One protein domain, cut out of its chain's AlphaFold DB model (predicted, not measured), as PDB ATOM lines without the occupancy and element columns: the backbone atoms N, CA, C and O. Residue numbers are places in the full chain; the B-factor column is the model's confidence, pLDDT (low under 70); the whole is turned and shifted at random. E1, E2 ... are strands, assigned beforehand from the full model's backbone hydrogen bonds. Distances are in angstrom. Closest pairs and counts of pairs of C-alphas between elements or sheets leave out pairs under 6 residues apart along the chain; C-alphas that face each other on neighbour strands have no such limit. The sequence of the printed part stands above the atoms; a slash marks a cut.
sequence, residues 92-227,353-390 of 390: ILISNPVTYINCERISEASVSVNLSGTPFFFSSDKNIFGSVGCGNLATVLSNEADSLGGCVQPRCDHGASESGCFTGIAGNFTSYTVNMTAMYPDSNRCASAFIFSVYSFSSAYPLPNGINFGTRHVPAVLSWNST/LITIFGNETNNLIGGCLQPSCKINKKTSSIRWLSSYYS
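AT A GLANCE: This is residues 92 to 227 and 353 to 390 of the 390 residues of the protein "wall-associated receptor kinase 1-like isoform X1" of Gossypium hirsutum (UniProt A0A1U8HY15). What is the main shape? Two twisted sheets lie face to face as a sandwich, E3 E8 E5 E6 E12 E11 in one layer and E2 E9 E4 E7 E13 in the other, with the ribbon E1 and E10 beside E9. The strands wind as a jelly roll, one long hairpin over both sheets with nested antiparallel pairs E1 with E10, E2 with E9, E3 with E8 and E4 with E7. How much is strand, and how large is it? The printed part has 174 residues with thirteen named strands, E1 to E13 in chain order, and no named helix; the class is all strand, with both sheets antiparallel, though under half of the residues, 76, are in named strands. It is compact, with a radius of gyration of the C-alphas of 15.5 A and spans of 47 by 34 by 30 A.

IN THESE COORDINATES: Where are the strands before the cut? E1 is residues 92 to 97, beginning at C-alpha 92 (-9.877, -45.133, 6.550), E2 99 to 101, E3 112 to 114, E4 127 to 132, E5 136 to 142 and E6 146 to 152. E7 is residues 164 to 168, E8 175 to 182, 23.5 A long, E9 191 to 197, 19.6 A, and E10 217 to 223. Where are those after it? E11 is residues 353 to 357, E12 364 to 369 and E13 384 to 389, ending at C-alpha 389 (-37.938, -43.183, 3.741).

HOW THE PARTS SIT: What do the first strands do? E1 and E10 are antiparallel, with N 94 and O 220 2.8 A apart, and E1 runs on into E2 at 19 degrees. E10 touches E9, the closest C-alphas being those of Phe 196 and Ala 220, 4.4 A apart. How are the sheets paired? In one, N 101 to O 191 is 3.0 A for E2 and E9, and N 388 to O 166 is 3.3 A for E7 and E13. In the other, N 139 to O 179 is 2.8 A for E5 and E8, and N 356 to O 366 is 2.7 A in the hairpin E11 and E12. How do the sheets meet? Their strands stand at 31 degrees; E6 and E7 touch, with the closest C-alphas, of Cys 151 and Cys 165, 5.9 A apart. E11 is apart from E13.

THE WHOLE: How far does it reach? The two C-alphas farthest apart, of Gly 117 and Asn 359, are 49.2 A apart. Where is the cut? Residues 228 to 352 are not printed, and C-alphas 227 and 353 are 32.1 A apart. Which links are long, and where is confidence low? The long links are E3 to E4, E6 to E7, E9 to E10 and E12 to E13. The mean pLDDT of the printed part is 72.2; 64 residues are under 70, among them 201 to 214 and 374 to 390.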
ATOM      1  N   ILE A  92      -9.846 -45.971   5.346       84.94
ATOM      2  CA  ILE A  92      -9.877 -45.133   6.550       84.94
ATOM      3  C   ILE A  92     -11.251 -44.498   6.717       84.94
ATOM      4  O   ILE A  92     -11.921 -44.160   5.737       84.94
ATOM      5  N   LEU A  93     -11.647 -44.307   7.970       90.06
ATOM      6  CA  LEU A  93     -12.810 -43.524   8.345       90.06
ATOM      7  C   LEU A  93     -12.378 -42.070   8.549       90.06
ATOM      8  O   LEU A  93     -11.451 -41.796   9.311       90.06
ATOM      9  N   ILE A  94     -13.056 -41.139   7.893       91.88
ATOM     10  CA  ILE A  94     -12.792 -39.701   7.968       91.88
ATOM     11  C   ILE A  94     -13.998 -38.932   8.498       91.88
ATOM     12  O   ILE A  94     -15.138 -39.376   8.376       91.88
ATOM     13  N   SER A  95     -13.745 -37.739   9.026       91.06
ATOM     14  CA  SER A  95     -14.763 -36.746   9.358       91.06
ATOM     15  C   SER A  95     -15.142 -35.965   8.097       91.06
ATOM     16  O   SER A  95     -14.463 -35.016   7.706       91.06
ATOM     17  N   ASN A  96     -16.198 -36.402   7.415       91.25
ATOM     18  CA  ASN A  96     -16.657 -35.824   6.157       91.25
ATOM     19  C   ASN A  96     -17.636 -34.663   6.410       91.25
ATOM     20  O   ASN A  96     -18.537 -34.806   7.234       91.25
ATOM     21  N   PRO A  97     -17.497 -33.514   5.734       88.88
ATOM     22  CA  PRO A  97     -18.351 -32.354   5.973       88.88
ATOM     23  C   PRO A  97     -19.815 -32.568   5.560       88.88
ATOM     24  O   PRO A  97     -20.132 -33.331   4.647       88.88
ATOM     25  N   VAL A  98     -20.708 -31.835   6.226       88.12
ATOM     26  CA  VAL A  98     -22.149 -31.801   5.947       88.12
ATOM     27  C   VAL A  98     -22.513 -30.505   5.228       88.12
ATOM     28  O   VAL A  98     -22.115 -29.421   5.650       88.12
ATOM     29  N   THR A  99     -23.300 -30.611   4.155       88.44
ATOM     30  CA  THR A  99     -23.859 -29.447   3.449       88.44
ATOM     31  C   THR A  99     -25.197 -29.067   4.068       88.44
ATOM     32  O   THR A  99     -26.035 -29.943   4.276       88.44
ATOM     33  N   TYR A 100     -25.404 -27.775   4.326       86.25
ATOM     34  CA  TYR A 100     -26.619 -27.216   4.924       86.25
ATOM     35  C   TYR A 100     -27.217 -26.114   4.045       86.25
ATOM     36  O   TYR A 100     -26.472 -25.345   3.438       86.25
ATOM     37  N   ILE A 101     -28.548 -26.013   4.031       82.69
ATOM     38  CA  ILE A 101     -29.303 -24.914   3.406       82.69
ATOM     39  C   ILE A 101     -30.387 -24.405   4.355       82.69
ATOM     40  O   ILE A 101     -30.947 -25.194   5.117       82.69
ATOM     41  N   ASN A 102     -30.709 -23.109   4.292       79.31
ATOM     42  CA  ASN A 102     -31.781 -22.476   5.063       79.31
ATOM     43  C   ASN A 102     -31.657 -22.672   6.592       79.31
ATOM     44  O   ASN A 102     -32.655 -22.819   7.300       79.31
ATOM     45  N   CYS A 103     -30.430 -22.714   7.118       78.12
ATOM     46  CA  CYS A 103     -30.157 -22.914   8.544       78.12
ATOM     47  C   CYS A 103     -29.528 -21.647   9.143       78.12
ATOM     48  O   CYS A 103     -28.332 -21.426   9.001       78.12
ATOM     49  N   GLU A 104     -30.307 -20.840   9.875       66.75
ATOM     50  CA  GLU A 104     -29.920 -19.498  10.376       66.75
ATOM     51  C   GLU A 104     -28.595 -19.423  11.167       66.75
ATOM     52  O   GLU A 104     -28.015 -18.349  11.315       66.75
ATOM     53  N   ARG A 105     -28.103 -20.544  11.709       65.31
ATOM     54  CA  ARG A 105     -26.884 -20.614  12.538       65.31
ATOM     55  C   ARG A 105     -25.686 -21.280  11.861       65.31
ATOM     56  O   ARG A 105     -24.642 -21.449  12.497       65.31
ATOM     57  N   ILE A 106     -25.822 -21.681  10.602       66.50
ATOM     58  CA  ILE A 106     -24.769 -22.342   9.832       66.50
ATOM     59  C   ILE A 106     -24.610 -21.563   8.535       66.50
ATOM     60  O   ILE A 106     -25.582 -21.353   7.821       66.50
ATOM     61  N   SER A 107     -23.389 -21.113   8.240       58.81
ATOM     62  CA  SER A 107     -23.103 -20.502   6.944       58.81
ATOM     63  C   SER A 107     -23.455 -21.503   5.851       58.81
ATOM     64  O   SER A 107     -22.891 -22.601   5.838       58.81
ATOM     65  N   GLU A 108     -24.368 -21.127   4.963       60.62
ATOM     66  CA  GLU A 108     -24.687 -21.911   3.777       60.62
ATOM     67  C   GLU A 108     -23.403 -22.094   2.972       60.62
ATOM     68  O   GLU A 108     -22.817 -21.141   2.459       60.62
ATOM     69  N   ALA A 109     -22.914 -23.325   2.936       57.81
ATOM     70  CA  ALA A 109     -21.719 -23.678   2.206       57.81
ATOM     71  C   ALA A 109     -22.040 -24.950   1.439       57.81
ATOM     72  O   ALA A 109     -22.248 -26.008   2.035       57.81
ATOM     73  N   SER A 110     -22.090 -24.846   0.111       60.62
ATOM     74  CA  SER A 110     -21.983 -26.013  -0.754       60.62
ATOM     75  C   SER A 110     -20.608 -26.615  -0.508       60.62
ATOM     76  O   SER A 110     -19.598 -26.032  -0.919       60.62
ATOM     77  N   VAL A 111     -20.543 -27.735   0.208       69.25
ATOM     78  CA  VAL A 111     -19.257 -28.373   0.457       69.25
ATOM     79  C   VAL A 111     -18.951 -29.301  -0.706       69.25
ATOM     80  O   VAL A 111     -19.698 -30.239  -0.988       69.25
ATOM     81  N   SER A 112     -17.854 -29.008  -1.398       77.94
ATOM     82  CA  SER A 112     -17.267 -29.899  -2.388       77.94
ATOM     83  C   SER A 112     -15.996 -30.510  -1.814       77.94
ATOM     84  O   SER A 112     -15.198 -29.843  -1.154       77.94
ATOM     85  N   VAL A 113     -15.814 -31.806  -2.051       81.25
ATOM     86  CA  VAL A 113     -14.574 -32.513  -1.719       81.25
ATOM     87  C   VAL A 113     -13.999 -33.033  -3.021       81.25
ATOM     88  O   VAL A 113     -14.692 -33.719  -3.770       81.25
ATOM     89  N   ASN A 114     -12.737 -32.705  -3.300       83.56
ATOM     90  CA  ASN A 114     -12.055 -33.104  -4.525       83.56
ATOM     91  C   ASN A 114     -10.718 -33.790  -4.219       83.56
ATOM     92  O   ASN A 114      -9.714 -33.143  -3.942       83.56
ATOM     93  N   LEU A 115     -10.709 -35.112  -4.336       82.31
ATOM     94  CA  LEU A 115      -9.568 -36.009  -4.148       82.31
ATOM     95  C   LEU A 115      -8.892 -36.372  -5.483       82.31
ATOM     96  O   LEU A 115      -8.054 -37.272  -5.535       82.31
ATOM     97  N   SER A 116      -9.274 -35.729  -6.591       79.94
ATOM     98  CA  SER A 116      -8.741 -36.054  -7.918       79.94
ATOM     99  C   SER A 116      -7.225 -35.857  -7.969       79.94
ATOM    100  O   SER A 116      -6.694 -34.909  -7.396       79.94
ATOM    101  N   GLY A 117      -6.522 -36.761  -8.654       70.69
ATOM    102  CA  GLY A 117      -5.054 -36.774  -8.685       70.69
ATOM    103  C   GLY A 117      -4.400 -37.459  -7.480       70.69
ATOM    104  O   GLY A 117      -3.181 -37.610  -7.464       70.69
ATOM    105  N   THR A 118      -5.194 -37.924  -6.511       78.00
ATOM    106  CA  THR A 118      -4.733 -38.700  -5.350       78.00
ATOM    107  C   THR A 118      -5.209 -40.153  -5.459       78.00
ATOM    108  O   THR A 118      -6.114 -40.437  -6.251       78.00
ATOM    109  N   PRO A 119      -4.631 -41.101  -4.696       74.06
ATOM    110  CA  PRO A 119      -5.104 -42.483  -4.716       74.06
ATOM    111  C   PRO A 119      -6.452 -42.669  -3.997       74.06
ATOM    112  O   PRO A 119      -7.039 -43.744  -4.096       74.06
ATOM    113  N   PHE A 120      -6.949 -41.657  -3.276       82.38
ATOM    114  CA  PHE A 120      -8.165 -41.765  -2.477       82.38
ATOM    115  C   PHE A 120      -9.434 -41.601  -3.307       82.38
ATOM    116  O   PHE A 120      -9.558 -40.700  -4.137       82.38
ATOM    117  N   PHE A 121     -10.424 -42.436  -3.012       84.00
ATOM    118  CA  PHE A 121     -11.764 -42.341  -3.566       84.00
ATOM    119  C   PHE A 121     -12.816 -42.740  -2.530       84.00
ATOM    120  O   PHE A 121     -12.566 -43.536  -1.621       84.00
ATOM    121  N   PHE A 122     -14.027 -42.220  -2.701       85.62
ATOM    122  CA  PHE A 122     -15.202 -42.717  -2.004       85.62
ATOM    123  C   PHE A 122     -15.727 -43.947  -2.734       85.62
ATOM    124  O   PHE A 122     -16.000 -43.915  -3.938       85.62
ATOM    125  N   SER A 123     -15.850 -45.043  -1.993       82.44
ATOM    126  CA  SER A 123     -16.317 -46.311  -2.535       82.44
ATOM    127  C   SER A 123     -17.824 -46.469  -2.334       82.44
ATOM    128  O   SER A 123     -18.326 -46.244  -1.231       82.44
ATOM    129  N   SER A 124     -18.539 -46.844  -3.398       77.69
ATOM    130  CA  SER A 124     -20.014 -46.981  -3.410       77.69
ATOM    131  C   SER A 124     -20.568 -48.143  -2.575       77.69
ATOM    132  O   SER A 124     -21.764 -48.206  -2.317       77.69
ATOM    133  N   ASP A 125     -19.713 -49.076  -2.170       78.00
ATOM    134  CA  ASP A 125     -20.017 -50.205  -1.282       78.00
ATOM    135  C   ASP A 125     -19.883 -49.845   0.207       78.00
ATOM    136  O   ASP A 125     -20.566 -50.427   1.046       78.00
ATOM    137  N   LYS A 126     -19.020 -48.875   0.531       83.62
ATOM    138  CA  LYS A 126     -18.728 -48.443   1.904       83.62
ATOM    139  C   LYS A 126     -19.424 -47.130   2.276       83.62
ATOM    140  O   LYS A 126     -19.460 -46.786   3.456       83.62
ATOM    141  N   ASN A 127     -19.982 -46.409   1.300       85.75
ATOM    142  CA  ASN A 127     -20.608 -45.102   1.500       85.75
ATOM    143  C   ASN A 127     -22.015 -45.010   0.898       85.75
ATOM    144  O   ASN A 127     -22.284 -45.520  -0.190       85.75
ATOM    145  N   ILE A 128     -22.884 -44.279   1.590       87.00
ATOM    146  CA  ILE A 128     -24.260 -43.958   1.200       87.00
ATOM    147  C   ILE A 128     -24.425 -42.435   1.198       87.00
ATOM    148  O   ILE A 128     -23.736 -41.723   1.930       87.00
ATOM    149  N   PHE A 129     -25.329 -41.925   0.360       88.31
ATOM    150  CA  PHE A 129     -25.725 -40.522   0.380       88.31
ATOM    151  C   PHE A 129     -27.021 -40.364   1.168       88.31
ATOM    152  O   PHE A 129     -28.008 -41.040   0.882       88.31
ATOM    153  N   GLY A 130     -27.013 -39.478   2.157       87.56
ATOM    154  CA  GLY A 130     -28.147 -39.196   3.024       87.56
ATOM    155  C   GLY A 130     -28.507 -37.723   3.021       87.56
ATOM    156  O   GLY A 130     -27.675 -36.852   2.762       87.56
ATOM    157  N   SER A 131     -29.762 -37.449   3.342       86.44
ATOM    158  CA  SER A 131     -30.273 -36.112   3.551       86.44
ATOM    159  C   SER A 131     -31.306 -36.104   4.667       86.44
ATOM    160  O   SER A 131     -32.154 -36.990   4.743       86.44
ATOM    161  N   VAL A 132     -31.229 -35.094   5.529       85.50
ATOM    162  CA  VAL A 132     -32.153 -34.868   6.642       85.50
ATOM    163  C   VAL A 132     -32.812 -33.513   6.434       85.50
ATOM    164  O   VAL A 132     -32.148 -32.530   6.109       85.50
ATOM    165  N   GLY A 133     -34.126 -33.453   6.591       80.94
ATOM    166  CA  GLY A 133     -34.928 -32.272   6.313       80.94
ATOM    167  C   GLY A 133     -36.120 -32.589   5.420       80.94
ATOM    168  O   GLY A 133     -36.434 -33.747   5.142       80.94
ATOM    169  N   CYS A 134     -36.794 -31.531   4.976       78.06
ATOM    170  CA  CYS A 134     -38.094 -31.633   4.329       78.06
ATOM    171  C   CYS A 134     -38.178 -30.783   3.065       78.06
ATOM    172  O   CYS A 134     -37.818 -29.605   3.056       78.06
ATOM    173  N   GLY A 135     -38.774 -31.359   2.025       75.38
ATOM    174  CA  GLY A 135     -39.183 -30.636   0.831       75.38
ATOM    175  C   GLY A 135     -38.092 -30.300  -0.184       75.38
ATOM    176  O   GLY A 135     -38.389 -29.589  -1.142       75.38
ATOM    177  N   ASN A 136     -36.872 -30.816  -0.030       82.38
ATOM    178  CA  ASN A 136     -35.797 -30.639  -1.005       82.38
ATOM    179  C   ASN A 136     -35.499 -31.931  -1.770       82.38
ATOM    180  O   ASN A 136     -35.584 -33.037  -1.239       82.38
ATOM    181  N   LEU A 137     -35.074 -31.795  -3.022       84.12
ATOM    182  CA  LEU A 137     -34.327 -32.835  -3.721       84.12
ATOM    183  C   LEU A 137     -32.847 -32.641  -3.407       84.12
ATOM    184  O   LEU A 137     -32.238 -31.671  -3.858       84.12
ATOM    185  N   ALA A 138     -32.284 -33.574  -2.647       86.81
ATOM    186  CA  ALA A 138     -30.860 -33.631  -2.375       86.81
ATOM    187  C   ALA A 138     -30.181 -34.494  -3.440       86.81
ATOM    188  O   ALA A 138     -30.573 -35.637  -3.685       86.81
ATOM    189  N   THR A 139     -29.151 -33.948  -4.071       85.56
ATOM    190  CA  THR A 139     -28.395 -34.606  -5.136       85.56
ATOM    191  C   THR A 139     -26.916 -34.591  -4.818       85.56
ATOM    192  O   THR A 139     -26.393 -33.629  -4.254       85.56
ATOM    193  N   VAL A 140     -26.243 -35.666  -5.212       88.00
ATOM    194  CA  VAL A 140     -24.791 -35.771  -5.188       88.00
ATOM    195  C   VAL A 140     -24.291 -35.871  -6.626       88.00
ATOM    196  O   VAL A 140     -24.742 -36.709  -7.413       88.00
ATOM    197  N   LEU A 141     -23.386 -34.967  -6.987       82.62
ATOM    198  CA  LEU A 141     -22.842 -34.803  -8.332       82.62
ATOM    199  C   LEU A 141     -21.337 -35.054  -8.297       82.62
ATOM    200  O   LEU A 141     -20.664 -34.547  -7.409       82.62
ATOM    201  N   SER A 142     -20.790 -35.773  -9.268       80.19
ATOM    202  CA  SER A 142     -19.348 -35.849  -9.505       80.19
ATOM    203  C   SER A 142     -18.922 -34.781 -10.499       80.19
ATOM    204  O   SER A 142     -19.635 -34.526 -11.473       80.19
ATOM    205  N   ASN A 143     -17.755 -34.170 -10.266       69.62
ATOM    206  CA  ASN A 143     -17.199 -33.112 -11.117       69.62
ATOM    207  C   ASN A 143     -18.236 -32.029 -11.483       69.62
ATOM    208  O   ASN A 143     -18.276 -31.575 -12.622       69.62
ATOM    209  N   GLU A 144     -19.119 -31.691 -10.536       66.19
ATOM    210  CA  GLU A 144     -20.150 -30.644 -10.655       66.19
ATOM    211  C   GLU A 144     -21.242 -30.876 -11.724       66.19
ATOM    212  O   GLU A 144     -22.141 -30.049 -11.849       66.19
ATOM    213  N   ALA A 145     -21.233 -32.004 -12.448       66.44
ATOM    214  CA  ALA A 145     -22.165 -32.246 -13.558       66.44
ATOM    215  C   ALA A 145     -22.775 -33.659 -13.593       66.44
ATOM    216  O   ALA A 145     -23.951 -33.812 -13.930       66.44
ATOM    217  N   ASP A 146     -22.016 -34.699 -13.238       71.19
ATOM    218  CA  ASP A 146     -22.476 -36.084 -13.371       71.19
ATOM    219  C   ASP A 146     -23.229 -36.515 -12.107       71.19
ATOM    220  O   ASP A 146     -22.620 -36.772 -11.073       71.19
ATOM    221  N   SER A 147     -24.559 -36.652 -12.174       77.00
ATOM    222  CA  SER A 147     -25.323 -37.187 -11.036       77.00
ATOM    223  C   SER A 147     -24.857 -38.595 -10.652       77.00
ATOM    224  O   SER A 147     -24.893 -39.515 -11.474       77.00
ATOM    225  N   LEU A 148     -24.438 -38.745  -9.393       75.94
ATOM    226  CA  LEU A 148     -24.088 -40.016  -8.758       75.94
ATOM    227  C   LEU A 148     -25.290 -40.647  -8.038       75.94
ATOM    228  O   LEU A 148     -25.281 -41.841  -7.747       75.94
ATOM    229  N   GLY A 149     -26.317 -39.848  -7.758       78.12
ATOM    230  CA  GLY A 149     -27.543 -40.248  -7.080       78.12
ATOM    231  C   GLY A 149     -28.233 -39.053  -6.431       78.12
ATOM    232  O   GLY A 149     -27.700 -37.940  -6.378       78.12
ATOM    233  N   GLY A 150     -29.438 -39.278  -5.927       84.00
ATOM    234  CA  GLY A 150     -30.161 -38.280  -5.154       84.00
ATOM    235  C   GLY A 150     -31.428 -38.849  -4.544       84.00
ATOM    236  O   GLY A 150     -31.970 -39.852  -5.017       84.00
ATOM    237  N   CYS A 151     -31.900 -38.207  -3.487       77.38
ATOM    238  CA  CYS A 151     -33.123 -38.589  -2.806       77.38
ATOM    239  C   CYS A 151     -34.011 -37.364  -2.600       77.38
ATOM    240  O   CYS A 151     -33.531 -36.244  -2.412       77.38
ATOM    241  N   VAL A 152     -35.320 -37.579  -2.699       80.75
ATOM    242  CA  VAL A 152     -36.307 -36.524  -2.481       80.75
ATOM    243  C   VAL A 152     -36.787 -36.607  -1.044       80.75
ATOM    244  O   VAL A 152     -37.314 -37.641  -0.631       80.75
ATOM    245  N   GLN A 153     -36.608 -35.514  -0.309       78.31
ATOM    246  CA  GLN A 153     -37.123 -35.366   1.041       78.31
ATOM    247  C   GLN A 153     -38.656 -35.292   1.014       78.31
ATOM    248  O   GLN A 153     -39.225 -34.636   0.130       78.31
ATOM    249  N   PRO A 154     -39.337 -35.920   1.985       71.88
ATOM    250  CA  PRO A 154     -40.789 -35.872   2.070       71.88
ATOM    251  C   PRO A 154     -41.286 -34.452   2.363       71.88
ATOM    252  O   PRO A 154     -40.533 -33.559   2.779       71.88
ATOM    253  N   ARG A 155     -42.587 -34.237   2.158       72.81
ATOM    254  CA  ARG A 155     -43.267 -33.058   2.694       72.81
ATOM    255  C   ARG A 155     -43.535 -33.289   4.180       72.81
ATOM    256  O   ARG A 155     -44.027 -34.347   4.553       72.81
ATOM    257  N   CYS A 156     -43.218 -32.307   5.016       69.25
ATOM    258  CA  CYS A 156     -43.394 -32.418   6.462       69.25
ATOM    259  C   CYS A 156     -44.424 -31.418   6.968       69.25
ATOM    260  O   CYS A 156     -44.356 -30.229   6.640       69.25
ATOM    261  N   ASP A 157     -45.302 -31.882   7.852       63.69
ATOM    262  CA  ASP A 157     -46.209 -31.017   8.597       63.69
ATOM    263  C   ASP A 157     -45.464 -30.240   9.701       63.69
ATOM    264  O   ASP A 157     -44.248 -30.363   9.904       63.69
ATOM    265  N   HIS A 158     -46.178 -29.363  10.406       52.97
ATOM    266  CA  HIS A 158     -45.655 -28.635  11.565       52.97
ATOM    267  C   HIS A 158     -45.470 -29.600  12.752       52.97
ATOM    268  O   HIS A 158     -46.328 -29.680  13.624       52.97
ATOM    269  N   GLY A 159     -44.371 -30.366  12.776       48.56
ATOM    270  CA  GLY A 159     -44.037 -31.228  13.918       48.56
ATOM    271  C   GLY A 159     -43.071 -32.388  13.657       48.56
ATOM    272  O   GLY A 159     -42.475 -32.882  14.608       48.56
ATOM    273  N   ALA A 160     -42.862 -32.814  12.406       51.94
ATOM    274  CA  ALA A 160     -41.890 -33.868  12.098       51.94
ATOM    275  C   ALA A 160     -40.477 -33.269  12.032       51.94
ATOM    276  O   ALA A 160     -40.105 -32.631  11.047       51.94
ATOM    277  N   SER A 161     -39.718 -33.408  13.123       51.47
ATOM    278  CA  SER A 161     -38.401 -32.777  13.284       51.47
ATOM    279  C   SER A 161     -37.231 -33.620  12.750       51.47
ATOM    280  O   SER A 161     -36.104 -33.131  12.763       51.47
ATOM    281  N   GLU A 162     -37.476 -34.850  12.278       61.09
ATOM    282  CA  GLU A 162     -36.425 -35.833  11.942       61.09
ATOM    283  C   GLU A 162     -36.714 -36.644  10.661       61.09
ATOM    284  O   GLU A 162     -36.307 -37.795  10.539       61.09
ATOM    285  N   SER A 163     -37.422 -36.072   9.685       72.31
ATOM    286  CA  SER A 163     -37.607 -36.748   8.393       72.31
ATOM    287  C   SER A 163     -36.359 -36.647   7.518       72.31
ATOM    288  O   SER A 163     -35.598 -35.677   7.582       72.31
ATOM    289  N   GLY A 164     -36.160 -37.642   6.660       77.25
ATOM    290  CA  GLY A 164     -35.029 -37.669   5.750       77.25
ATOM    291  C   GLY A 164     -35.156 -38.738   4.679       77.25
ATOM    292  O   GLY A 164     -36.154 -39.448   4.567       77.25
ATOM    293  N   CYS A 165     -34.121 -38.840   3.864       76.25
ATOM    294  CA  CYS A 165     -33.992 -39.873   2.859       76.25
ATOM    295  C   CYS A 165     -32.529 -40.249   2.685       76.25
ATOM    296  O   CYS A 165     -31.622 -39.458   2.940       76.25
ATOM    297  N   PHE A 166     -32.278 -41.458   2.205       83.31
ATOM    298  CA  PHE A 166     -30.945 -41.850   1.771       83.31
ATOM    299  C   PHE A 166     -31.030 -42.739   0.539       83.31
ATOM    300  O   PHE A 166     -32.071 -43.317   0.211       83.31
ATOM    301  N   THR A 167     -29.923 -42.807  -0.186       77.44
ATOM    302  CA  THR A 167     -29.797 -43.617  -1.387       77.44
ATOM    303  C   THR A 167     -28.360 -44.081  -1.585       77.44
ATOM    304  O   THR A 167     -27.404 -43.437  -1.145       77.44
ATOM    305  N   GLY A 168     -28.207 -45.225  -2.248       79.75
ATOM    306  CA  GLY A 168     -26.893 -45.686  -2.688       79.75
ATOM    307  C   GLY A 168     -26.261 -44.695  -3.666       79.75
ATOM    308  O   GLY A 168     -26.956 -43.935  -4.336       79.75
ATOM    309  N   ILE A 169     -24.935 -44.711  -3.765       78.31
ATOM    310  CA  ILE A 169     -24.198 -43.846  -4.692       78.31
ATOM    311  C   ILE A 169     -23.679 -44.686  -5.858       78.31
ATOM    312  O   ILE A 169     -23.270 -45.835  -5.685       78.31
ATOM    313  N   ALA A 170     -23.710 -44.140  -7.070       74.06
ATOM    314  CA  ALA A 170     -23.273 -44.849  -8.261       74.06
ATOM    315  C   ALA A 170     -21.757 -44.743  -8.482       74.06
ATOM    316  O   ALA A 170     -21.238 -43.699  -8.863       74.06
ATOM    317  N   GLY A 171     -21.067 -45.878  -8.358       70.81
ATOM    318  CA  GLY A 171     -19.656 -46.003  -8.718       70.81
ATOM    319  C   GLY A 171     -18.705 -45.355  -7.713       70.81
ATOM    320  O   GLY A 171     -19.120 -44.742  -6.735       70.81
ATOM    321  N   ASN A 172     -17.410 -45.540  -7.948       79.44
ATOM    322  CA  ASN A 172     -16.370 -44.950  -7.113       79.44
ATOM    323  C   ASN A 172     -16.022 -43.568  -7.661       79.44
ATOM    324  O   ASN A 172     -15.857 -43.406  -8.875       79.44
ATOM    325  N   PHE A 173     -15.917 -42.581  -6.777       79.75
ATOM    326  CA  PHE A 173     -15.736 -41.184  -7.156       79.75
ATOM    327  C   PHE A 173     -14.652 -40.524  -6.311       79.75
ATOM    328  O   PHE A 173     -14.508 -40.782  -5.118       79.75
ATOM    329  N   THR A 174     -13.872 -39.664  -6.956       81.69
ATOM    330  CA  THR A 174     -12.808 -38.876  -6.322       81.69
ATOM    331  C   THR A 174     -13.280 -37.473  -5.978       81.69
ATOM    332  O   THR A 174     -12.663 -36.815  -5.156       81.69
ATOM    333  N   SER A 175     -14.365 -36.997  -6.586       84.38
ATOM    334  CA  SER A 175     -14.938 -35.689  -6.300       84.38
ATOM    335  C   SER A 175     -16.446 -35.782  -6.148       84.38
ATOM    336  O   SER A 175     -17.100 -36.571  -6.846       84.38
ATOM    337  N   TYR A 176     -16.988 -34.964  -5.252       86.94
ATOM    338  CA  TYR A 176     -18.421 -34.759  -5.168       86.94
ATOM    339  C   TYR A 176     -18.779 -33.321  -4.792       86.94
ATOM    340  O   TYR A 176     -18.052 -32.650  -4.057       86.94
ATOM    341  N   THR A 177     -19.950 -32.905  -5.257       89.06
ATOM    342  CA  THR A 177     -20.650 -31.690  -4.855       89.06
ATOM    343  C   THR A 177     -22.066 -32.080  -4.468       89.06
ATOM    344  O   THR A 177     -22.731 -32.832  -5.185       89.06
ATOM    345  N   VAL A 178     -22.527 -31.579  -3.329       89.25
ATOM    346  CA  VAL A 178     -23.913 -31.748  -2.895       89.25
ATOM    347  C   VAL A 178     -24.714 -30.531  -3.328       89.25
ATOM    348  O   VAL A 178     -24.308 -29.398  -3.081       89.25
ATOM    349  N   ASN A 179     -25.860 -30.767  -3.960       85.88
ATOM    350  CA  ASN A 179     -26.803 -29.720  -4.324       85.88
ATOM    351  C   ASN A 179     -28.198 -30.074  -3.805       85.88
ATOM    352  O   ASN A 179     -28.655 -31.208  -3.970       85.88
ATOM    353  N   MET A 180     -28.867 -29.106  -3.186       85.31
ATOM    354  CA  MET A 180     -30.227 -29.239  -2.679       85.31
ATOM    355  C   MET A 180     -31.120 -28.205  -3.353       85.31
ATOM    356  O   MET A 180     -30.876 -27.005  -3.263       85.31
ATOM    357  N   THR A 181     -32.164 -28.679  -4.025       82.44
ATOM    358  CA  THR A 181     -33.146 -27.826  -4.698       82.44
ATOM    359  C   THR A 181     -34.508 -27.995  -4.052       82.44
ATOM    360  O   THR A 181     -34.996 -29.123  -3.945       82.44
ATOM    361  N   ALA A 182     -35.137 -26.885  -3.670       80.25
ATOM    362  CA  ALA A 182     -36.502 -26.882  -3.164       80.25
ATOM    363  C   ALA A 182     -37.455 -27.514  -4.194       80.25
ATOM    364  O   ALA A 182     -37.506 -27.096  -5.350       80.25
ATOM    365  N   MET A 183     -38.210 -28.524  -3.767       74.88
ATOM    366  CA  MET A 183     -39.272 -29.140  -4.570       74.88
ATOM    367  C   MET A 183     -40.604 -28.393  -4.429       74.88
ATOM    368  O   MET A 183     -41.487 -28.556  -5.270       74.88
ATOM    369  N   TYR A 184     -40.745 -27.556  -3.396       69.50
ATOM    370  CA  TYR A 184     -41.965 -26.804  -3.108       69.50
ATOM    371  C   TYR A 184     -41.674 -25.333  -2.800       69.50
ATOM    372  O   TYR A 184     -40.626 -25.041  -2.219       69.50
ATOM    373  N   PRO A 185     -42.607 -24.407  -3.102       62.69
ATOM    374  CA  PRO A 185     -42.455 -22.983  -2.787       62.69
ATOM    375  C   PRO A 185     -42.272 -22.696  -1.287       62.69
ATOM    376  O   PRO A 185     -41.648 -21.709  -0.917       62.69
ATOM    377  N   ASP A 186     -42.815 -23.561  -0.428       62.66
ATOM    378  CA  ASP A 186     -42.756 -23.506   1.034       62.66
ATOM    379  C   ASP A 186     -41.564 -24.275   1.637       62.66
ATOM    380  O   ASP A 186     -41.430 -24.354   2.858       62.66
ATOM    381  N   SER A 187     -40.663 -24.828   0.813       64.50
ATOM    382  CA  SER A 187     -39.455 -25.518   1.285       64.50
ATOM    383  C   SER A 187     -38.333 -24.521   1.613       64.50
ATOM    384  O   SER A 187     -37.312 -24.436   0.939       64.50
ATOM    385  N   ASN A 188     -38.537 -23.746   2.677       68.19
ATOM    386  CA  ASN A 188     -37.532 -22.855   3.269       68.19
ATOM    387  C   ASN A 188     -36.985 -23.391   4.604       68.19
ATOM    388  O   ASN A 188     -36.413 -22.644   5.395       68.19
ATOM    389  N   ARG A 189     -37.212 -24.678   4.893       75.69
ATOM    390  CA  ARG A 189     -36.784 -25.301   6.149       75.69
ATOM    391  C   ARG A 189     -35.314 -25.696   6.079       75.69
ATOM    392  O   ARG A 189     -34.825 -26.094   5.021       75.69
ATOM    393  N   CYS A 190     -34.651 -25.633   7.232       81.50
ATOM    394  CA  CYS A 190     -33.283 -26.104   7.398       81.50
ATOM    395  C   CYS A 190     -33.180 -27.575   6.978       81.50
ATOM    396  O   CYS A 190     -33.916 -28.432   7.476       81.50
ATOM    397  N   ALA A 191     -32.277 -27.849   6.045       83.62
ATOM    398  CA  ALA A 191     -32.024 -29.180   5.521       83.62
ATOM    399  C   ALA A 191     -30.521 -29.419   5.402       83.62
ATOM    400  O   ALA A 191     -29.733 -28.486   5.222       83.62
ATOM    401  N   SER A 192     -30.135 -30.685   5.502       87.56
ATOM    402  CA  SER A 192     -28.761 -31.131   5.382       87.56
ATOM    403  C   SER A 192     -28.634 -32.318   4.440       87.56
ATOM    404  O   SER A 192     -29.569 -33.100   4.245       87.56
ATOM    405  N   ALA A 193     -27.463 -32.457   3.831       89.38
ATOM    406  CA  ALA A 193     -27.128 -33.600   2.998       89.38
ATOM    407  C   ALA A 193     -25.634 -33.910   3.080       89.38
ATOM    408  O   ALA A 193     -24.799 -33.014   3.235       89.38
ATOM    409  N   PHE A 194     -25.306 -35.198   3.033       90.25
ATOM    410  CA  PHE A 194     -23.972 -35.690   3.350       90.25
ATOM    411  C   PHE A 194     -23.730 -37.107   2.823       90.25
ATOM    412  O   PHE A 194     -24.653 -37.883   2.580       90.25
ATOM    413  N   ILE A 195     -22.452 -37.449   2.672       90.38
ATOM    414  CA  ILE A 195     -21.993 -38.814   2.399       90.38
ATOM    415  C   ILE A 195     -21.526 -39.417   3.717       90.38
ATOM    416  O   ILE A 195     -20.772 -38.770   4.445       90.38
ATOM    417  N   PHE A 196     -21.973 -40.634   4.019       89.62
ATOM    418  CA  PHE A 196     -21.660 -41.308   5.272       89.62
ATOM    419  C   PHE A 196     -21.365 -42.798   5.089       89.62
ATOM    420  O   PHE A 196     -21.771 -43.425   4.110       89.62
ATOM    421  N   SER A 197     -20.639 -43.356   6.056       88.44
ATOM    422  CA  SER A 197     -20.219 -44.755   6.095       88.44
ATOM    423  C   SER A 197     -21.367 -45.693   6.462       88.44
ATOM    424  O   SER A 197     -22.063 -45.473   7.456       88.44
ATOM    425  N   VAL A 198     -21.492 -46.809   5.738       81.69
ATOM    426  CA  VAL A 198     -22.434 -47.894   6.083       81.69
ATOM    427  C   VAL A 198     -22.115 -48.564   7.421       81.69
ATOM    428  O   VAL A 198     -22.981 -49.194   8.014       81.69
ATOM    429  N   TYR A 199     -20.875 -48.435   7.902       78.38
ATOM    430  CA  TYR A 199     -20.415 -49.046   9.151       78.38
ATOM    431  C   TYR A 199     -20.686 -48.181  10.379       78.38
ATOM    432  O   TYR A 199     -20.545 -48.648  11.505       78.38
ATOM    433  N   SER A 200     -21.038 -46.912  10.175       73.56
ATOM    434  CA  SER A 200     -21.236 -45.969  11.274       73.56
ATOM    435  C   SER A 200     -22.656 -45.993  11.838       73.56
ATOM    436  O   SER A 200     -22.881 -45.414  12.897       73.56
ATOM    437  N   PHE A 201     -23.599 -46.675  11.173       67.81
ATOM    438  CA  PHE A 201     -25.017 -46.689  11.548       67.81
ATOM    439  C   PHE A 201     -25.644 -48.078  11.368       67.81
ATOM    440  O   PHE A 201     -25.183 -48.893  10.571       67.81
ATOM    441  N   SER A 202     -26.687 -48.368  12.151       57.19
ATOM    442  CA  SER A 202     -27.373 -49.667  12.131       57.19
ATOM    443  C   SER A 202     -28.134 -49.871  10.822       57.19
ATOM    444  O   SER A 202     -28.811 -48.964  10.347       57.19
ATOM    445  N   SER A 203     -28.137 -51.094  10.287       52.25
ATOM    446  CA  SER A 203     -28.950 -51.444   9.113       52.25
ATOM    447  C   SER A 203     -30.458 -51.282   9.340       52.25
ATOM    448  O   SER A 203     -31.202 -51.210   8.370       52.25
ATOM    449  N   ALA A 204     -30.906 -51.258  10.603       44.47
ATOM    450  CA  ALA A 204     -32.307 -51.049  10.971       44.47
ATOM    451  C   ALA A 204     -32.713 -49.563  10.983       44.47
ATOM    452  O   ALA A 204     -33.872 -49.258  10.734       44.47
ATOM    453  N   TYR A 205     -31.762 -48.655  11.234       53.56
ATOM    454  CA  TYR A 205     -31.947 -47.197  11.197       53.56
ATOM    455  C   TYR A 205     -30.795 -46.578  10.403       53.56
ATOM    456  O   TYR A 205     -29.811 -46.103  10.973       53.56
ATOM    457  N   PRO A 206     -30.866 -46.686   9.070       54.03
ATOM    458  CA  PRO A 206     -29.802 -46.246   8.174       54.03
ATOM    459  C   PRO A 206     -29.649 -44.723   8.111       54.03
ATOM    460  O   PRO A 206     -28.586 -44.246   7.714       54.03
ATOM    461  N   LEU A 207     -30.668 -43.956   8.519       61.06
ATOM    462  CA  LEU A 207     -30.481 -42.544   8.830       61.06
ATOM    463  C   LEU A 207     -29.877 -42.407  10.233       61.06
ATOM    464  O   LEU A 207     -30.338 -43.063  11.166       61.06
ATOM    465  N   PRO A 208     -28.851 -41.565  10.406       55.72
ATOM    466  CA  PRO A 208     -28.219 -41.364  11.702       55.72
ATOM    467  C   PRO A 208     -29.198 -40.846  12.768       55.72
ATOM    468  O   PRO A 208     -29.493 -39.650  12.822       55.72
ATOM    469  N   ASN A 209     -29.652 -41.726  13.661       46.44
ATOM    470  CA  ASN A 209     -30.373 -41.322  14.868       46.44
ATOM    471  C   ASN A 209     -29.461 -40.384  15.680       46.44
ATOM    472  O   ASN A 209     -28.422 -40.809  16.187       46.44
ATOM    473  N   GLY A 210     -29.815 -39.100  15.764       47.31
ATOM    474  CA  GLY A 210     -29.027 -38.084  16.471       47.31
ATOM    475  C   GLY A 210     -28.227 -37.114  15.594       47.31
ATOM    476  O   GLY A 210     -27.491 -36.289  16.145       47.31
ATOM    477  N   ILE A 211     -28.372 -37.130  14.260       55.19
ATOM    478  CA  ILE A 211     -27.971 -35.959  13.461       55.19
ATOM    479  C   ILE A 211     -28.960 -34.829  13.729       55.19
ATOM    480  O   ILE A 211     -30.037 -34.748  13.152       55.19
ATOM    481  N   ASN A 212     -28.563 -33.943  14.635       59.62
ATOM    482  CA  ASN A 212     -29.240 -32.677  14.856       59.62
ATOM    483  C   ASN A 212     -28.800 -31.666  13.780       59.62
ATOM    484  O   ASN A 212     -27.747 -31.801  13.149       59.62
ATOM    485  N   PHE A 213     -29.551 -30.579  13.634       61.16
ATOM    486  CA  PHE A 213     -29.248 -29.455  12.750       61.16
ATOM    487  C   PHE A 213     -27.862 -28.824  12.987       61.16
ATOM    488  O   PHE A 213     -27.421 -28.039  12.164       61.16
ATOM    489  N   GLY A 214     -27.157 -29.150  14.079       63.47
ATOM    490  CA  GLY A 214     -25.811 -28.653  14.393       63.47
ATOM    491  C   GLY A 214     -24.630 -29.541  13.962       63.47
ATOM    492  O   GLY A 214     -23.481 -29.142  14.175       63.47
ATOM    493  N   THR A 215     -24.860 -30.734  13.406       77.12
ATOM    494  CA  THR A 215     -23.795 -31.699  13.070       77.12
ATOM    495  C   THR A 215     -22.999 -31.300  11.823       77.12
ATOM    496  O   THR A 215     -23.382 -31.572  10.695       77.12
ATOM    497  N   ARG A 216     -21.819 -30.702  12.006       82.62
ATOM    498  CA  ARG A 216     -21.011 -30.191  10.877       82.62
ATOM    499  C   ARG A 216     -20.272 -31.255  10.062       82.62
ATOM    500  O   ARG A 216     -19.912 -30.982   8.922       82.62
ATOM    501  N   HIS A 217     -20.010 -32.419  10.650       86.75
ATOM    502  CA  HIS A 217     -19.284 -33.509  10.002       86.75
ATOM    503  C   HIS A 217     -19.882 -34.860  10.396       86.75
ATOM    504  O   HIS A 217     -20.371 -35.019  11.516       86.75
ATOM    505  N   VAL A 218     -19.807 -35.827   9.488       88.44
ATOM    506  CA  VAL A 218     -20.262 -37.208   9.661       88.44
ATOM    507  C   VAL A 218     -19.169 -38.186   9.226       88.44
ATOM    508  O   VAL A 218     -18.391 -37.869   8.327       88.44
ATOM    509  N   PRO A 219     -19.083 -39.386   9.817       91.19
ATOM    510  CA  PRO A 219     -18.087 -40.363   9.396       91.19
ATOM    511  C   PRO A 219     -18.328 -40.877   7.965       91.19
ATOM    512  O   PRO A 219     -19.430 -41.330   7.655       91.19
ATOM    513  N   ALA A 220     -17.300 -40.879   7.114       91.62
ATOM    514  CA  ALA A 220     -17.320 -41.481   5.772       91.62
ATOM    515  C   ALA A 220     -16.039 -42.278   5.499       91.62
ATOM    516  O   ALA A 220     -15.027 -42.073   6.163       91.62
ATOM    517  N   VAL A 221     -16.063 -43.190   4.526       90.44
ATOM    518  CA  VAL A 221     -14.923 -44.067   4.222       90.44
ATOM    519  C   VAL A 221     -14.200 -43.628   2.954       90.44
ATOM    520  O   VAL A 221     -14.795 -43.624   1.873       90.44
ATOM    521  N   LEU A 222     -12.898 -43.365   3.068       87.56
ATOM    522  CA  LEU A 222     -11.995 -43.269   1.918       87.56
ATOM    523  C   LEU A 222     -11.292 -44.601   1.698       87.56
ATOM    524  O   LEU A 222     -10.797 -45.211   2.642       87.56
ATOM    525  N   SER A 223     -11.243 -45.046   0.446       85.50
ATOM    526  CA  SER A 223     -10.490 -46.222   0.005       85.50
ATOM    527  C   SER A 223      -9.383 -45.806  -0.963       85.50
ATOM    528  O   SER A 223      -9.501 -44.773  -1.621       85.50
ATOM    529  N   TRP A 224      -8.305 -46.587  -1.046       77.69
ATOM    530  CA  TRP A 224      -7.185 -46.318  -1.971       77.69
ATOM    531  C   TRP A 224      -6.666 -47.552  -2.714       77.69
ATOM    532  O   TRP A 224      -5.732 -47.443  -3.509       77.69
ATOM    533  N   ASN A 225      -7.274 -48.723  -2.505       68.56
ATOM    534  CA  ASN A 225      -6.954 -49.927  -3.263       68.56
ATOM    535  C   ASN A 225      -8.074 -50.262  -4.261       68.56
ATOM    536  O   ASN A 225      -9.213 -50.527  -3.884       68.56
ATOM    537  N   SER A 226      -7.747 -50.243  -5.554       50.94
ATOM    538  CA  SER A 226      -8.708 -50.434  -6.650       50.94
ATOM    539  C   SER A 226      -9.015 -51.908  -6.961       50.94
ATOM    540  O   SER A 226      -9.834 -52.169  -7.846       50.94
ATOM    541  N   THR A 227      -8.384 -52.882  -6.292       44.12
ATOM    542  CA  THR A 227      -8.642 -54.312  -6.557       44.12
ATOM    543  C   THR A 227      -9.961 -54.824  -5.981       44.12
ATOM    544  O   THR A 227     -10.378 -55.923  -6.338       44.12
ATOM    545  N   LEU A 353     -35.729 -39.006 -12.816       81.00
ATOM    546  CA  LEU A 353     -36.280 -38.700 -11.499       81.00
ATOM    547  C   LEU A 353     -37.567 -39.511 -11.329       81.00
ATOM    548  O   LEU A 353     -38.484 -39.380 -12.137       81.00
ATOM    549  N   ILE A 354     -37.630 -40.357 -10.303       82.00
ATOM    550  CA  ILE A 354     -38.806 -41.179 -10.014       82.00
ATOM    551  C   ILE A 354     -39.384 -40.750  -8.678       82.00
ATOM    552  O   ILE A 354     -38.687 -40.735  -7.669       82.00
ATOM    553  N   THR A 355     -40.672 -40.441  -8.678       77.19
ATOM    554  CA  THR A 355     -41.417 -39.925  -7.530       77.19
ATOM    555  C   THR A 355     -42.637 -40.794  -7.246       77.19
ATOM    556  O   THR A 355     -43.288 -41.280  -8.170       77.19
ATOM    557  N   ILE A 356     -42.960 -40.960  -5.969       76.44
ATOM    558  CA  ILE A 356     -44.122 -41.672  -5.449       76.44
ATOM    559  C   ILE A 356     -45.035 -40.652  -4.791       76.44
ATOM    560  O   ILE A 356     -44.622 -39.939  -3.877       76.44
ATOM    561  N   PHE A 357     -46.287 -40.626  -5.223       70.75
ATOM    562  CA  PHE A 357     -47.328 -39.798  -4.634       70.75
ATOM    563  C   PHE A 357     -48.299 -40.661  -3.832       70.75
ATOM    564  O   PHE A 357     -48.503 -41.837  -4.140       70.75
ATOM    565  N   GLY A 358     -48.879 -40.071  -2.793       66.62
ATOM    566  CA  GLY A 358     -49.975 -40.643  -2.032       66.62
ATOM    567  C   GLY A 358     -51.298 -40.541  -2.777       66.62
ATOM    568  O   GLY A 358     -51.346 -40.398  -3.996       66.62
ATOM    569  N   ASN A 359     -52.397 -40.615  -2.026       60.38
ATOM    570  CA  ASN A 359     -53.753 -40.632  -2.583       60.38
ATOM    571  C   ASN A 359     -54.098 -39.367  -3.404       60.38
ATOM    572  O   ASN A 359     -54.978 -39.401  -4.256       60.38
ATOM    573  N   GLU A 360     -53.379 -38.267  -3.171       58.69
ATOM    574  CA  GLU A 360     -53.453 -37.038  -3.959       58.69
ATOM    575  C   GLU A 360     -52.136 -36.834  -4.712       58.69
ATOM    576  O   GLU A 360     -51.056 -36.959  -4.132       58.69
ATOM    577  N   THR A 361     -52.202 -36.446  -5.990       56.75
ATOM    578  CA  THR A 361     -51.016 -36.192  -6.837       56.75
ATOM    579  C   THR A 361     -50.123 -35.061  -6.325       56.75
ATOM    580  O   THR A 361     -49.017 -34.888  -6.820       56.75
ATOM    581  N   ASN A 362     -50.588 -34.290  -5.341       56.34
ATOM    582  CA  ASN A 362     -49.831 -33.212  -4.710       56.34
ATOM    583  C   ASN A 362     -49.166 -33.647  -3.392       56.34
ATOM    584  O   ASN A 362     -48.406 -32.874  -2.807       56.34
ATOM    585  N   ASN A 363     -49.436 -34.870  -2.925       65.00
ATOM    586  CA  ASN A 363     -48.846 -35.432  -1.720       65.00
ATOM    587  C   ASN A 363     -47.694 -36.373  -2.091       65.00
ATOM    588  O   ASN A 363     -47.864 -37.587  -2.167       65.00
ATOM    589  N   LEU A 364     -46.527 -35.810  -2.399       66.75
ATOM    590  CA  LEU A 364     -45.327 -36.598  -2.668       66.75
ATOM    591  C   LEU A 364     -44.864 -37.291  -1.380       66.75
ATOM    592  O   LEU A 364     -44.473 -36.640  -0.413       66.75
ATOM    593  N   ILE A 365     -44.861 -38.617  -1.410       70.06
ATOM    594  CA  ILE A 365     -44.367 -39.460  -0.321       70.06
ATOM    595  C   ILE A 365     -42.839 -39.529  -0.377       70.06
ATOM    596  O   ILE A 365     -42.173 -39.543   0.653       70.06
ATOM    597  N   GLY A 366     -42.273 -39.537  -1.584       71.88
ATOM    598  CA  GLY A 366     -40.832 -39.596  -1.758       71.88
ATOM    599  C   GLY A 366     -40.405 -39.821  -3.200       71.88
ATOM    600  O   GLY A 366     -41.224 -40.053  -4.081       71.88
ATOM    601  N   GLY A 367     -39.109 -39.751  -3.470       77.94
ATOM    602  CA  GLY A 367     -38.550 -40.121  -4.768       77.94
ATOM    603  C   GLY A 367     -37.053 -40.409  -4.734       77.94
ATOM    604  O   GLY A 367     -36.397 -40.233  -3.705       77.94
ATOM    605  N   CYS A 368     -36.527 -40.850  -5.873       81.00
ATOM    606  CA  CYS A 368     -35.108 -41.071  -6.117       81.00
ATOM    607  C   CYS A 368     -34.687 -40.481  -7.462       81.00
ATOM    608  O   CYS A 368     -35.425 -40.557  -8.447       81.00
ATOM    609  N   LEU A 369     -33.486 -39.908  -7.506       81.62
ATOM    610  CA  LEU A 369     -32.843 -39.497  -8.746       81.62
ATOM    611  C   LEU A 369     -31.843 -40.575  -9.160       81.62
ATOM    612  O   LEU A 369     -30.893 -40.872  -8.433       81.62
ATOM    613  N   GLN A 370     -32.061 -41.155 -10.336       79.25
ATOM    614  CA  GLN A 370     -31.124 -42.095 -10.930       79.25
ATOM    615  C   GLN A 370     -29.888 -41.363 -11.473       79.25
ATOM    616  O   GLN A 370     -30.016 -40.266 -12.020       79.25
ATOM    617  N   PRO A 371     -28.699 -41.979 -11.396       72.25
ATOM    618  CA  PRO A 371     -27.441 -41.417 -11.824       72.25
ATOM    619  C   PRO A 371     -27.444 -41.232 -13.326       72.25
ATOM    620  O   PRO A 371     -28.212 -41.858 -14.066       72.25
ATOM    621  N   SER A 372     -26.505 -40.426 -13.786       74.81
ATOM    622  CA  SER A 372     -26.291 -40.204 -15.206       74.81
ATOM    623  C   SER A 372     -25.974 -41.518 -15.929       74.81
ATOM    624  O   SER A 372     -25.226 -42.368 -15.441       74.81
ATOM    625  N   CYS A 373     -26.507 -41.687 -17.142       73.06
ATOM    626  CA  CYS A 373     -26.233 -42.870 -17.973       73.06
ATOM    627  C   CYS A 373     -24.756 -42.992 -18.394       73.06
ATOM    628  O   CYS A 373     -24.305 -44.048 -18.845       73.06
ATOM    629  N   LYS A 374     -23.998 -41.904 -18.256       67.12
ATOM    630  CA  LYS A 374     -22.550 -41.841 -18.427       67.12
ATOM    631  C   LYS A 374     -21.976 -41.256 -17.144       67.12
ATOM    632  O   LYS A 374     -22.434 -40.204 -16.720       67.12
ATOM    633  N   ILE A 375     -20.999 -41.936 -16.557       56.88
ATOM    634  CA  ILE A 375     -20.223 -41.427 -15.421       56.88
ATOM    635  C   ILE A 375     -18.765 -41.484 -15.871       56.88
ATOM    636  O   ILE A 375     -18.300 -42.543 -16.304       56.88
ATOM    637  N   ASN A 376     -18.043 -40.359 -15.844       52.28
ATOM    638  CA  ASN A 376     -16.626 -40.307 -16.240       52.28
ATOM    639  C   ASN A 376     -16.343 -40.861 -17.657       52.28
ATOM    640  O   ASN A 376     -15.383 -41.603 -17.874       52.28
ATOM    641  N   LYS A 377     -17.200 -40.543 -18.641       48.47
ATOM    642  CA  LYS A 377     -17.117 -41.007 -20.051       48.47
ATOM    643  C   LYS A 377     -17.187 -42.532 -20.265       48.47
ATOM    644  O   LYS A 377     -17.112 -42.971 -21.412       48.47
ATOM    645  N   LYS A 378     -17.392 -43.342 -19.219       44.94
ATOM    646  CA  LYS A 378     -17.697 -44.778 -19.326       44.94
ATOM    647  C   LYS A 378     -19.209 -44.990 -19.201       44.94
ATOM    648  O   LYS A 378     -19.881 -44.319 -18.419       44.94
ATOM    649  N   THR A 379     -19.765 -45.904 -19.993       43.16
ATOM    650  CA  THR A 379     -21.157 -46.353 -19.834       43.16
ATOM    651  C   THR A 379     -21.303 -47.028 -18.476       43.16
ATOM    652  O   THR A 379     -20.658 -48.044 -18.225       43.16
ATOM    653  N   SER A 380     -22.127 -46.450 -17.604       42.41
ATOM    654  CA  SER A 380     -22.453 -47.037 -16.306       42.41
ATOM    655  C   SER A 380     -23.368 -48.241 -16.534       42.41
ATOM    656  O   SER A 380     -24.348 -48.146 -17.277       42.41
ATOM    657  N   SER A 381     -23.034 -49.399 -15.960       41.19
ATOM    658  CA  SER A 381     -23.943 -50.542 -15.967       41.19
ATOM    659  C   SER A 381     -25.145 -50.234 -15.072       41.19
ATOM    660  O   SER A 381     -25.001 -49.615 -14.020       41.19
ATOM    661  N   ILE A 382     -26.336 -50.656 -15.510       43.06
ATOM    662  CA  ILE A 382     -27.600 -50.528 -14.772       43.06
ATOM    663  C   ILE A 382     -27.377 -51.020 -13.334       43.06
ATOM    664  O   ILE A 382     -27.163 -52.212 -13.115       43.06
ATOM    665  N   ARG A 383     -27.399 -50.103 -12.360       42.81
ATOM    666  CA  ARG A 383     -27.274 -50.423 -10.935       42.81
ATOM    667  C   ARG A 383     -28.538 -50.051 -10.182       42.81
ATOM    668  O   ARG A 383     -29.255 -49.118 -10.531       42.81
ATOM    669  N   TRP A 384     -28.783 -50.839  -9.148       38.41
ATOM    670  CA  TRP A 384     -29.885 -50.699  -8.215       38.41
ATOM    671  C   TRP A 384     -29.741 -49.404  -7.428       38.41
ATOM    672  O   TRP A 384     -28.771 -49.252  -6.689       38.41
ATOM    673  N   LEU A 385     -30.728 -48.517  -7.527       42.56
ATOM    674  CA  LEU A 385     -30.878 -47.434  -6.565       42.56
ATOM    675  C   LEU A 385     -32.132 -47.676  -5.772       42.56
ATOM    676  O   LEU A 385     -33.235 -47.807  -6.296       42.56
ATOM    677  N   SER A 386     -31.904 -47.817  -4.480       40.66
ATOM    678  CA  SER A 386     -32.957 -47.937  -3.498       40.66
ATOM    679  C   SER A 386     -33.021 -46.587  -2.801       40.66
ATOM    680  O   SER A 386     -31.983 -46.065  -2.387       40.66
ATOM    681  N   SER A 387     -34.212 -46.002  -2.750       40.81
ATOM    682  CA  SER A 387     -34.482 -44.878  -1.867       40.81
ATOM    683  C   SER A 387     -35.381 -45.348  -0.756       40.81
ATOM    684  O   SER A 387     -36.317 -46.124  -0.951       40.81
ATOM    685  N   TYR A 388     -35.021 -44.888   0.420       44.44
ATOM    686  CA  TYR A 388     -35.563 -45.332   1.677       44.44
ATOM    687  C   TYR A 388     -36.086 -44.097   2.397       44.44
ATOM    688  O   TYR A 388     -35.444 -43.040   2.354       44.44
ATOM    689  N   TYR A 389     -37.249 -44.242   3.018       41.88
ATOM    690  CA  TYR A 389     -37.938 -43.183   3.741       41.88
ATOM    691  C   TYR A 389     -38.032 -43.610   5.202       41.88
ATOM    692  O   TYR A 389     -38.274 -44.787   5.471       41.88
ATOM    693  N   SER A 390     -37.795 -42.676   6.117       35.75
ATOM    694  CA  SER A 390     -38.056 -42.832   7.551       35.75
ATOM    695  C   SER A 390     -39.015 -41.750   8.006       35.75
ATOM    696  O   SER A 390     -38.885 -40.606   7.499       35.75
TER     697      SER A 390